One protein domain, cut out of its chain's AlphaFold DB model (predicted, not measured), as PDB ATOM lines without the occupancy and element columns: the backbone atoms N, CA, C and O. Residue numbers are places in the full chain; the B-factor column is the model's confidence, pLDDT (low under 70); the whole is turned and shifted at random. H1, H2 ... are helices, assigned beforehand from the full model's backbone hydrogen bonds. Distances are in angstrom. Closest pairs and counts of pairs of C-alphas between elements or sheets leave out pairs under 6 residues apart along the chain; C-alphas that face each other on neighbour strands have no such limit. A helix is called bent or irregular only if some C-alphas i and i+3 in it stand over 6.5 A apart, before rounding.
ATOM      1  N   LYS A  49     116.249 262.716 320.148       57.06
ATOM      2  CA  LYS A  49     117.490 262.266 319.514       57.06
ATOM      3  C   LYS A  49     118.151 261.167 320.351       57.06
ATOM      4  O   LYS A  49     119.118 261.401 321.060       57.06
ATOM      5  N   LYS A  50     117.649 259.930 320.235       56.72
ATOM      6  CA  LYS A  50     118.270 258.734 320.857       56.72
ATOM      7  C   LYS A  50     119.785 258.616 320.623       56.72
ATOM      8  O   LYS A  50     120.449 257.945 321.405       56.72
ATOM      9  N   GLU A  51     120.281 259.228 319.554       64.88
ATOM     10  CA  GLU A  51     121.689 259.395 319.217       64.88
ATOM     11  C   GLU A  51     121.881 260.862 318.795       64.88
ATOM     12  O   GLU A  51     121.060 261.396 318.039       64.88
ATOM     13  N   LEU A  52     122.924 261.520 319.311       68.75
ATOM     14  CA  LEU A  52     123.368 262.831 318.829       68.75
ATOM     15  C   LEU A  52     123.688 262.722 317.331       68.75
ATOM     16  O   LEU A  52     124.234 261.706 316.894       68.75
ATOM     17  N   SER A  53     123.341 263.735 316.531       79.38
ATOM     18  CA  SER A  53     123.774 263.736 315.129       79.38
ATOM     19  C   SER A  53     125.299 263.871 315.053       79.38
ATOM     20  O   SER A  53     125.936 264.381 315.973       79.38
ATOM     21  N   GLU A  54     125.907 263.455 313.940       74.25
ATOM     22  CA  GLU A  54     127.345 263.683 313.705       74.25
ATOM     23  C   GLU A  54     127.714 265.174 313.796       74.25
ATOM     24  O   GLU A  54     128.802 265.527 314.250       74.25
ATOM     25  N   GLU A  55     126.785 266.049 313.409       78.62
ATOM     26  CA  GLU A  55     126.895 267.497 313.570       78.62
ATOM     27  C   GLU A  55     126.899 267.911 315.048       78.62
ATOM     28  O   GLU A  55     127.770 268.680 315.445       78.62
ATOM     29  N   ASP A  56     126.001 267.358 315.875       80.25
ATOM     30  CA  ASP A  56     125.964 267.631 317.317       80.25
ATOM     31  C   ASP A  56     127.277 267.173 317.992       80.25
ATOM     32  O   ASP A  56     127.841 267.892 318.815       80.25
ATOM     33  N   VAL A  57     127.810 266.004 317.617       79.00
ATOM     34  CA  VAL A  57     129.092 265.488 318.140       79.00
ATOM     35  C   VAL A  57     130.260 266.387 317.727       79.00
ATOM     36  O   VAL A  57     131.109 266.735 318.550       79.00
ATOM     37  N   ARG A  58     130.304 266.804 316.455       79.69
ATOM     38  CA  ARG A  58     131.324 267.740 315.956       79.69
ATOM     39  C   ARG A  58     131.238 269.083 316.680       79.69
ATOM     40  O   ARG A  58     132.266 269.640 317.059       79.69
ATOM     41  N   PHE A  59     130.022 269.574 316.901       87.81
ATOM     42  CA  PHE A  59     129.763 270.782 317.668       87.81
ATOM     43  C   PHE A  59     130.297 270.669 319.099       87.81
ATOM     44  O   PHE A  59     131.015 271.564 319.533       87.81
ATOM     45  N   LEU A  60     130.017 269.575 319.814       85.25
ATOM     46  CA  LEU A  60     130.479 269.386 321.195       85.25
ATOM     47  C   LEU A  60     132.008 269.417 321.311       85.25
ATOM     48  O   LEU A  60     132.544 270.021 322.240       85.25
ATOM     49  N   LYS A  61     132.715 268.865 320.319       83.31
ATOM     50  CA  LYS A  61     134.178 268.961 320.228       83.31
ATOM     51  C   LYS A  61     134.655 270.413 320.087       83.31
ATOM     52  O   LYS A  61     135.582 270.833 320.775       83.31
ATOM     53  N   HIS A  62     134.025 271.198 319.213       86.31
ATOM     54  CA  HIS A  62     134.343 272.625 319.066       86.31
ATOM     55  C   HIS A  62     133.947 273.445 320.296       86.31
ATOM     56  O   HIS A  62     134.635 274.403 320.648       86.31
ATOM     57  N   TYR A  63     132.864 273.051 320.963       89.69
ATOM     58  CA  TYR A  63     132.393 273.672 322.186       89.69
ATOM     59  C   TYR A  63     133.427 273.553 323.302       89.69
ATOM     60  O   TYR A  63     133.766 274.567 323.908       89.69
ATOM     61  N   ASP A  64     133.998 272.370 323.528       85.94
ATOM     62  CA  ASP A  64     135.017 272.217 324.566       85.94
ATOM     63  C   ASP A  64     136.314 272.989 324.252       85.94
ATOM     64  O   ASP A  64     136.850 273.694 325.111       85.94
ATOM     65  N   GLN A  65     136.757 272.982 322.988       85.62
ATOM     66  CA  GLN A  65     137.886 273.810 322.534       85.62
ATOM     67  C   GLN A  65     137.632 275.302 322.775       85.62
ATOM     68  O   GLN A  65     138.497 276.020 323.290       85.62
ATOM     69  N   CYS A  66     136.423 275.759 322.444       90.75
ATOM     70  CA  CYS A  66     136.012 277.130 322.673       90.75
ATOM     71  C   CYS A  66     136.030 277.477 324.164       90.75
ATOM     72  O   CYS A  66     136.653 278.464 324.553       90.75
ATOM     73  N   GLN A  67     135.415 276.650 325.014       91.31
ATOM     74  CA  GLN A  67     135.387 276.868 326.462       91.31
ATOM     75  C   GLN A  67     136.797 276.888 327.055       91.31
ATOM     76  O   GLN A  67     137.110 277.763 327.859       91.31
ATOM     77  N   SER A  68     137.671 275.982 326.613       88.81
ATOM     78  CA  SER A  68     139.078 275.925 327.023       88.81
ATOM     79  C   SER A  68     139.851 277.199 326.669       88.81
ATOM     80  O   SER A  68     140.730 277.618 327.427       88.81
ATOM     81  N   CYS A  69     139.510 277.851 325.554       91.62
ATOM     82  CA  CYS A  69     140.038 279.171 325.226       91.62
ATOM     83  C   CYS A  69     139.417 280.270 326.099       91.62
ATOM     84  O   CYS A  69     140.142 281.078 326.682       91.62
ATOM     85  N   LEU A  70     138.088 280.281 326.225       92.25
ATOM     86  CA  LEU A  70     137.349 281.318 326.943       92.25
ATOM     87  C   LEU A  70     137.752 281.429 328.407       92.25
ATOM     88  O   LEU A  70     137.964 282.533 328.891       92.25
ATOM     89  N   VAL A  71     137.958 280.312 329.106       90.81
ATOM     90  CA  VAL A  71     138.381 280.344 330.516       90.81
ATOM     91  C   VAL A  71     139.768 280.957 330.743       90.81
ATOM     92  O   VAL A  71     140.104 281.235 331.893       90.81
ATOM     93  N   LYS A  72     140.564 281.147 329.681       90.81
ATOM     94  CA  LYS A  72     141.881 281.811 329.701       90.81
ATOM     95  C   LYS A  72     141.830 283.249 329.169       90.81
ATOM     96  O   LYS A  72     142.857 283.917 329.156       90.81
ATOM     97  N   CYS A  73     140.677 283.705 328.685       94.50
ATOM     98  CA  CYS A  73     140.503 285.056 328.178       94.50
ATOM     99  C   CYS A  73     140.248 286.039 329.328       94.50
ATOM    100  O   CYS A  73     139.294 285.863 330.090       94.50
ATOM    101  N   ASP A  74     141.031 287.121 329.389       94.81
ATOM    102  CA  ASP A  74     140.908 288.159 330.422       94.81
ATOM    103  C   ASP A  74     139.484 288.731 330.493       94.81
ATOM    104  O   ASP A  74     138.908 288.823 331.572       94.81
ATOM    105  N   HIS A  75     138.859 289.038 329.349       94.06
ATOM    106  CA  HIS A  75     137.493 289.575 329.321       94.06
ATOM    107  C   HIS A  75     136.471 288.613 329.948       94.06
ATOM    108  O   HIS A  75     135.570 289.038 330.673       94.06
ATOM    109  N   TYR A  76     136.614 287.312 329.692       92.25
ATOM    110  CA  TYR A  76     135.733 286.289 330.247       92.25
ATOM    111  C   TYR A  76     135.933 286.134 331.763       92.25
ATOM    112  O   TYR A  76     134.962 286.010 332.519       92.25
ATOM    113  N   GLU A  77     137.186 286.178 332.225       91.31
ATOM    114  CA  GLU A  77     137.533 286.092 333.645       91.31
ATOM    115  C   GLU A  77     137.100 287.340 334.429       91.31
ATOM    116  O   GLU A  77     136.454 287.207 335.473       91.31
ATOM    117  N   GLU A  78     137.390 288.542 333.924       93.31
ATOM    118  CA  GLU A  78     137.078 289.826 334.567       93.31
ATOM    119  C   GLU A  78     135.573 290.024 334.780       93.31
ATOM    120  O   GLU A  78     135.146 290.546 335.814       93.31
ATOM    121  N   ASN A  79     134.755 289.557 333.833       92.25
ATOM    122  CA  ASN A  79     133.295 289.602 333.938       92.25
ATOM    123  C   ASN A  79     132.712 288.404 334.707       92.25
ATOM    124  O   ASN A  79     131.515 288.381 335.029       92.25
ATOM    125  N   ASN A  80     133.564 287.445 335.088       89.56
ATOM    126  CA  ASN A  80     133.214 286.208 335.773       89.56
ATOM    127  C   ASN A  80     132.097 285.473 335.022       89.56
ATOM    128  O   ASN A  80     131.036 285.206 335.587       89.56
ATOM    129  N   CYS A  81     132.322 285.220 333.733       88.06
ATOM    130  CA  CYS A  81     131.352 284.589 332.836       88.06
ATOM    131  C   CYS A  81     131.240 283.074 333.004       88.06
ATOM    132  O   CYS A  81     130.320 282.456 332.485       88.06
ATOM    133  N   ASP A  82     132.119 282.480 333.805       82.00
ATOM    134  CA  ASP A  82     131.964 281.117 334.306       82.00
ATOM    135  C   ASP A  82     130.951 281.005 335.453       82.00
ATOM    136  O   ASP A  82     130.568 279.892 335.820       82.00
ATOM    137  N   SER A  83     130.478 282.125 336.025       71.75
ATOM    138  CA  SER A  83     129.228 282.062 336.774       71.75
ATOM    139  C   SER A  83     128.096 281.894 335.784       71.75
ATOM    140  O   SER A  83     127.831 282.793 334.997       71.75
ATOM    141  N   PHE A  84     127.347 280.810 335.918       69.31
ATOM    142  CA  PHE A  84     126.067 280.601 335.243       69.31
ATOM    143  C   PHE A  84     124.972 281.637 335.606       69.31
ATOM    144  O   PHE A  84     123.786 281.425 335.350       69.31
ATOM    145  N   GLU A  85     125.342 282.729 336.275       76.81
ATOM    146  CA  GLU A  85     124.484 283.886 336.444       76.81
ATOM    147  C   GLU A  85     124.494 284.676 335.134       76.81
ATOM    148  O   GLU A  85     125.560 285.137 334.715       76.81
ATOM    149  N   PRO A  86     123.336 284.855 334.486       71.19
ATOM    150  CA  PRO A  86     123.282 285.553 333.217       71.19
ATOM    151  C   PRO A  86     123.671 287.017 333.410       71.19
ATOM    152  O   PRO A  86     123.050 287.761 334.175       71.19
ATOM    153  N   LYS A  87     124.722 287.422 332.703       84.94
ATOM    154  CA  LYS A  87     125.205 288.799 332.617       84.94
ATOM    155  C   LYS A  87     125.292 289.176 331.154       84.94
ATOM    156  O   LYS A  87     125.661 288.349 330.325       84.94
ATOM    157  N   LYS A  88     125.007 290.440 330.856       86.38
ATOM    158  CA  LYS A  88     125.042 290.943 329.484       86.38
ATOM    159  C   LYS A  88     126.450 290.854 328.889       86.38
ATOM    160  O   LYS A  88     126.618 290.520 327.727       86.38
ATOM    161  N   GLU A  89     127.462 291.109 329.707       89.62
ATOM    162  CA  GLU A  89     128.880 291.000 329.355       89.62
ATOM    163  C   GLU A  89     129.295 289.556 329.025       89.62
ATOM    164  O   GLU A  89     130.328 289.337 328.405       89.62
ATOM    165  N   CYS A  90     128.475 288.579 329.416       88.38
ATOM    166  CA  CYS A  90     128.687 287.158 329.169       88.38
ATOM    167  C   CYS A  90     127.807 286.610 328.037       88.38
ATOM    168  O   CYS A  90     127.799 285.405 327.792       88.38
ATOM    169  N   GLU A  91     127.066 287.475 327.334       86.62
ATOM    170  CA  GLU A  91     126.414 287.109 326.078       86.62
ATOM    171  C   GLU A  91     127.485 286.783 325.026       86.62
ATOM    172  O   GLU A  91     128.504 287.469 324.938       86.62
ATOM    173  N   TRP A  92     127.253 285.750 324.210       86.31
ATOM    174  CA  TRP A  92     128.243 285.238 323.255       86.31
ATOM    175  C   TRP A  92     128.834 286.318 322.351       86.31
ATOM    176  O   TRP A  92     130.045 286.343 322.161       86.31
ATOM    177  N   GLU A  93     128.023 287.244 321.841       86.81
ATOM    178  CA  GLU A  93     128.527 288.350 321.018       86.81
ATOM    179  C   GLU A  93     129.550 289.213 321.770       86.81
ATOM    180  O   GLU A  93     130.608 289.525 321.224       86.81
ATOM    181  N   GLN A  94     129.266 289.557 323.031       90.75
ATOM    182  CA  GLN A  94     130.144 290.379 323.868       90.75
ATOM    183  C   GLN A  94     131.414 289.617 324.249       90.75
ATOM    184  O   GLN A  94     132.519 290.141 324.116       90.75
ATOM    185  N   VAL A  95     131.267 288.346 324.634       90.19
ATOM    186  CA  VAL A  95     132.402 287.476 324.955       90.19
ATOM    187  C   VAL A  95     133.311 287.307 323.738       90.19
ATOM    188  O   VAL A  95     134.525 287.402 323.871       90.19
ATOM    189  N   MET A  96     132.757 287.103 322.544       93.06
ATOM    190  CA  MET A  96     133.546 286.965 321.316       93.06
ATOM    191  C   MET A  96     134.215 288.269 320.881       93.06
ATOM    192  O   MET A  96     135.281 288.218 320.271       93.06
ATOM    193  N   GLU A  97     133.614 289.425 321.161       93.44
ATOM    194  CA  GLU A  97     134.241 290.735 320.945       93.44
ATOM    195  C   GLU A  97     135.406 290.961 321.923       93.44
ATOM    196  O   GLU A  97     136.461 291.445 321.524       93.44
ATOM    197  N   GLY A  98     135.253 290.557 323.188       93.50
ATOM    198  CA  GLY A  98     136.304 290.653 324.204       93.50
ATOM    199  C   GLY A  98     137.382 289.562 324.132       93.50
ATOM    200  O   GLY A  98     138.467 289.746 324.677       93.50
ATOM    201  N   CYS A  99     137.099 288.448 323.454       95.06
ATOM    202  CA  CYS A  99     137.961 287.269 323.338       95.06
ATOM    203  C   CYS A  99     138.208 286.894 321.868       95.06
ATOM    204  O   CYS A  99     138.038 285.736 321.481       95.06
ATOM    205  N   GLU A 100     138.591 287.862 321.029       92.12
ATOM    206  CA  GLU A 100     138.715 287.647 319.578       92.12
ATOM    207  C   GLU A 100     139.659 286.497 319.204       92.12
ATOM    208  O   GLU A 100     139.367 285.742 318.275       92.12
ATOM    209  N   ASP A 101     140.726 286.294 319.981       88.88
ATOM    210  CA  ASP A 101     141.688 285.200 319.801       88.88
ATOM    211  C   ASP A 101     141.046 283.806 319.919       88.88
ATOM    212  O   ASP A 101     141.590 282.820 319.413       88.88
ATOM    213  N   CYS A 102     139.881 283.701 320.567       90.00
ATOM    214  CA  CYS A 102     139.143 282.449 320.696       90.00
ATOM    215  C   CYS A 102     138.275 282.122 319.476       90.00
ATOM    216  O   CYS A 102     137.940 280.951 319.282       90.00
ATOM    217  N   LYS A 103     137.971 283.091 318.595       86.38
ATOM    218  CA  LYS A 103     137.186 282.844 317.365       86.38
ATOM    219  C   LYS A 103     137.834 281.762 316.495       86.38
ATOM    220  O   LYS A 103     137.144 280.853 316.040       86.38
ATOM    221  N   GLY A 104     139.161 281.817 316.338       79.31
ATOM    222  CA  GLY A 104     139.954 280.828 315.596       79.31
ATOM    223  C   GLY A 104     140.248 279.527 316.355       79.31
ATOM    224  O   GLY A 104     140.807 278.602 315.780       79.31
ATOM    225  N   LYS A 105     139.869 279.429 317.636       82.88
ATOM    226  CA  LYS A 105     140.151 278.279 318.515       82.88
ATOM    227  C   LYS A 105     138.883 277.492 318.855       82.88
ATOM    228  O   LYS A 105     138.666 277.102 319.995       82.88
ATOM    229  N   GLY A 106     138.022 277.296 317.858       82.00
ATOM    230  CA  GLY A 106     136.787 276.513 317.982       82.00
ATOM    231  C   GLY A 106     135.536 277.320 318.333       82.00
ATOM    232  O   GLY A 106     134.439 276.803 318.153       82.00
ATOM    233  N   CYS A 107     135.644 278.590 318.744       89.44
ATOM    234  CA  CYS A 107     134.448 279.373 319.076       89.44
ATOM    235  C   CYS A 107     133.625 279.824 317.865       89.44
ATOM    236  O   CYS A 107     132.421 280.007 318.009       89.44
ATOM    237  N   GLY A 108     134.224 279.977 316.678       88.62
ATOM    238  CA  GLY A 108     133.481 280.320 315.457       88.62
ATOM    239  C   GLY A 108     132.331 279.343 315.162       88.62
ATOM    240  O   GLY A 108     131.175 279.766 315.183       88.62
ATOM    241  N   PRO A 109     132.618 278.036 314.993       88.12
ATOM    242  CA  PRO A 109     131.588 277.014 314.793       88.12
ATOM    243  C   PRO A 109     130.537 276.957 315.909       88.12
ATOM    244  O   PRO A 109     129.380 276.639 315.658       88.12
ATOM    245  N   VAL A 110     130.921 277.269 317.152       90.31
ATOM    246  CA  VAL A 110     129.993 277.265 318.293       90.31
ATOM    247  C   VAL A 110     128.980 278.398 318.183       90.31
ATOM    248  O   VAL A 110     127.787 278.178 318.384       90.31
ATOM    249  N   VAL A 111     129.444 279.600 317.840       90.31
ATOM    250  CA  VAL A 111     128.591 280.778 317.641       90.31
ATOM    251  C   VAL A 111     127.644 280.561 316.464       90.31
ATOM    252  O   VAL A 111     126.450 280.829 316.588       90.31
ATOM    253  N   GLU A 112     128.158 280.034 315.351       90.56
ATOM    254  CA  GLU A 112     127.358 279.686 314.173       90.56
ATOM    255  C   GLU A 112     126.282 278.655 314.523       90.56
ATOM    256  O   GLU A 112     125.105 278.882 314.259       90.56
ATOM    257  N   TYR A 113     126.645 277.582 315.233       90.38
ATOM    258  CA  TYR A 113     125.679 276.582 315.683       90.38
ATOM    259  C   TYR A 113     124.591 277.191 316.578       90.38
ATOM    260  O   TYR A 113     123.408 276.939 316.364       90.38
ATOM    261  N   ILE A 114     124.944 278.018 317.565       89.56
ATOM    262  CA  ILE A 114     123.952 278.655 318.449       89.56
ATOM    263  C   ILE A 114     122.996 279.554 317.651       89.56
ATOM    264  O   ILE A 114     121.785 279.528 317.891       89.56
ATOM    265  N   ALA A 115     123.518 280.317 316.689       89.75
ATOM    266  CA  ALA A 115     122.736 281.245 315.884       89.75
ATOM    267  C   ALA A 115     121.842 280.535 314.854       89.75
ATOM    268  O   ALA A 115     120.686 280.922 314.658       89.75
ATOM    269  N   GLU A 116     122.351 279.493 314.198       91.12
ATOM    270  CA  GLU A 116     121.731 278.900 313.011       91.12
ATOM    271  C   GLU A 116     120.961 277.606 313.295       91.12
ATOM    272  O   GLU A 116     120.089 277.233 312.507       91.12
ATOM    273  N   ASN A 117     121.184 276.947 314.439       90.06
ATOM    274  CA  ASN A 117     120.528 275.677 314.742       90.06
ATOM    275  C   ASN A 117     118.997 275.815 314.792       90.06
ATOM    276  O   ASN A 117     118.418 276.445 315.683       90.06
ATOM    277  N   GLU A 118     118.321 275.162 313.843       90.25
ATOM    278  CA  GLU A 118     116.868 275.253 313.676       90.25
ATOM    279  C   GLU A 118     116.097 274.813 314.926       90.25
ATOM    280  O   GLU A 118     115.061 275.397 315.248       90.25
ATOM    281  N   ALA A 119     116.591 273.811 315.660       86.88
ATOM    282  CA  ALA A 119     115.921 273.299 316.851       86.88
ATOM    283  C   ALA A 119     116.022 274.279 318.032       86.88
ATOM    284  O   ALA A 119     115.025 274.508 318.730       86.88
ATOM    285  N   LEU A 120     117.189 274.902 318.232       87.50
ATOM    286  CA  LEU A 120     117.369 275.978 319.208       87.50
ATOM    287  C   LEU A 120     116.514 277.194 318.839       87.50
ATOM    288  O   LEU A 120     115.762 277.687 319.681       87.50
ATOM    289  N   ASN A 121     116.540 277.611 317.572       91.50
ATOM    290  CA  ASN A 121     115.739 278.721 317.054       91.50
ATOM    291  C   ASN A 121     114.231 278.475 317.207       91.50
ATOM    292  O   ASN A 121     113.501 279.343 317.689       91.50
ATOM    293  N   ALA A 122     113.749 277.273 316.887       91.19
ATOM    294  CA  ALA A 122     112.344 276.906 317.063       91.19
ATOM    295  C   ALA A 122     111.914 276.883 318.541       91.19
ATOM    296  O   ALA A 122     110.751 277.154 318.853       91.19
ATOM    297  N   THR A 123     112.836 276.560 319.452       89.31
ATOM    298  CA  THR A 123     112.544 276.402 320.886       89.31
ATOM    299  C   THR A 123     112.646 277.714 321.663       89.31
ATOM    300  O   THR A 123     111.833 277.958 322.565       89.31
ATOM    301  N   TYR A 124     113.639 278.542 321.338       90.06
ATOM    302  CA  TYR A 124     114.032 279.719 322.116       90.06
ATOM    303  C   TYR A 124     113.885 281.045 321.353       90.06
ATOM    304  O   TYR A 124     113.932 282.101 321.985       90.06
ATOM    305  N   GLY A 125     113.619 281.020 320.041       92.75
ATOM    306  CA  GLY A 125     113.497 282.227 319.218       92.75
ATOM    307  C   GLY A 125     114.792 283.035 319.227       92.75
ATOM    308  O   GLY A 125     115.867 282.458 319.136       92.75
ATOM    309  N   ASP A 126     114.695 284.351 319.411       90.44
ATOM    310  CA  ASP A 126     115.852 285.265 319.461       90.44
ATOM    311  C   ASP A 126     116.491 285.366 320.866       90.44
ATOM    312  O   ASP A 126     117.242 286.296 321.155       90.44
ATOM    313  N   ASN A 127     116.146 284.468 321.798       88.50
ATOM    314  CA  ASN A 127     116.698 284.492 323.154       88.50
ATOM    315  C   ASN A 127     118.050 283.761 323.211       88.50
ATOM    316  O   ASN A 127     118.107 282.589 323.587       88.50
ATOM    317  N   GLU A 128     119.120 284.470 322.853       85.06
ATOM    318  CA  GLU A 128     120.497 283.954 322.838       85.06
ATOM    319  C   GLU A 128     120.959 283.409 324.197       85.06
ATOM    320  O   GLU A 128     121.598 282.360 324.257       85.06
ATOM    321  N   GLU A 129     120.562 284.040 325.305       84.25
ATOM    322  CA  GLU A 129     120.865 283.565 326.663       84.25
ATOM    323  C   GLU A 129     120.286 282.161 326.904       84.25
ATOM    324  O   GLU A 129     120.958 281.263 327.414       84.25
ATOM    325  N   ALA A 130     119.035 281.939 326.492       87.12
ATOM    326  CA  ALA A 130     118.386 280.645 326.652       87.12
ATOM    327  C   ALA A 130     118.973 279.571 325.721       87.12
ATOM    328  O   ALA A 130     119.018 278.405 326.117       87.12
ATOM    329  N   LYS A 131     119.432 279.946 324.517       88.50
ATOM    330  CA  LYS A 131     120.134 279.028 323.605       88.50
ATOM    331  C   LYS A 131     121.497 278.625 324.162       88.50
ATOM    332  O   LYS A 131     121.794 277.436 324.202       88.50
ATOM    333  N   ALA A 132     122.273 279.591 324.653       85.94
ATOM    334  CA  ALA A 132     123.554 279.355 325.312       85.94
ATOM    335  C   ALA A 132     123.399 278.401 326.502       85.94
ATOM    336  O   ALA A 132     124.039 277.358 326.553       85.94
ATOM    337  N   ALA A 133     122.453 278.683 327.401       85.25
ATOM    338  CA  ALA A 133     122.180 277.817 328.546       85.25
ATOM    339  C   ALA A 133     121.733 276.399 328.136       85.25
ATOM    340  O   ALA A 133     122.022 275.429 328.837       85.25
ATOM    341  N   ALA A 134     121.015 276.264 327.013       87.19
ATOM    342  CA  ALA A 134     120.634 274.963 326.472       87.19
ATOM    343  C   ALA A 134     121.849 274.189 325.943       87.19
ATOM    344  O   ALA A 134     121.964 272.996 326.218       87.19
ATOM    345  N   VAL A 135     122.763 274.866 325.245       88.88
ATOM    346  CA  VAL A 135     124.040 274.303 324.790       88.88
ATOM    347  C   VAL A 135     124.903 273.849 325.968       88.88
ATOM    348  O   VAL A 135     125.369 272.712 325.963       88.88
ATOM    349  N   ASP A 136     125.054 274.675 327.004       87.25
ATOM    350  CA  ASP A 136     125.806 274.318 328.210       87.25
ATOM    351  C   ASP A 136     125.215 273.071 328.887       87.25
ATOM    352  O   ASP A 136     125.942 272.179 329.327       87.25
ATOM    353  N   GLU A 137     123.880 272.985 328.967       88.69
ATOM    354  CA  GLU A 137     123.192 271.812 329.511       88.69
ATOM    355  C   GLU A 137     123.398 270.571 328.629       88.69
ATOM    356  O   GLU A 137     123.571 269.476 329.169       88.69
ATOM    357  N   MET A 138     123.395 270.725 327.302       88.50
ATOM    358  CA  MET A 138     123.683 269.636 326.369       88.50
ATOM    359  C   MET A 138     125.115 269.118 326.541       88.50
ATOM    360  O   MET A 138     125.299 267.922 326.761       88.50
ATOM    361  N   ALA A 139     126.107 270.011 326.511       89.81
ATOM    362  CA  ALA A 139     127.513 269.650 326.668       89.81
ATOM    363  C   ALA A 139     127.782 268.978 328.018       89.81
ATOM    364  O   ALA A 139     128.447 267.949 328.085       89.81
TER     365      ALA A 139
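This is residues 49 to 139 of the 444 residues of the protein "Hypothetical protein" of Hemiselmis andersenii (UniProt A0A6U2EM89). A long helix, H1, with the kinked helix H4 packed on it forms one long side of the domain, and two groups project from that side. H2, H3 and the loop of residues 79 to 91 make one group near the end of H1, while H5 and H6 make a corner at the far end of H4. The printed part has 91 residues with six named helices, H1 to H6 in order, and no named strand; the class is all helix, with mostly crossed packing. It is compact, with a radius of gyration of the C-alphas of 12.7 A, and spans 38 by 24 by 18 A.

H1, residues 54 to 70, touches the hub H4, residues 100 to 116, at a steep tilt of 39 degrees, opposite ways; the closest C-alphas, Cys 66 and Cys 107, are 4.5 A apart. H4 has a kink of 83 degrees near residue 107 and is irregular, with C-alphas 105 and 108 7.6 A apart. H2, residues 74 to 78, touches H3, residues 92 to 98, the closest C-alphas being His 75 and Gly 98 at 5.4 A. H3 and H4 form a helical hairpin at a shallow tilt of 16 degrees, with C-alphas 96 and 103 closest at 6.8 A. With residues 114 to 115 alone, H4 touches H6, residues 128 to 139, about perpendicular at 79 degrees; C-alphas 114 and 131 are closest at 6.4 A. H6 touches H5, residues 118 to 124, with its residues 130 to 131 alone; C-alphas 120 and 131 are closest at 6.0 A. Every O i to N i+4 pair is within hydrogen-bond range in H1, H2, H3, H5 and H6; in H4, 6 of 13 are, beside 7 of 14 O i to N i+3 pairs.

H1 begins at C-alpha 54 (127.345, 263.683, 313.705) and is 24.2 A long; H4 is 20.2 A long. H6, 16.4 A long, ends at C-alpha 139 (127.513, 269.650, 326.668).

The C-alphas farthest apart, Lys 50 and Glu 78, are 38.8 A apart. The printed part has no cut, and the link from H2 to H3 is long. Residues 49 to 52 and 84 have pLDDT under 70.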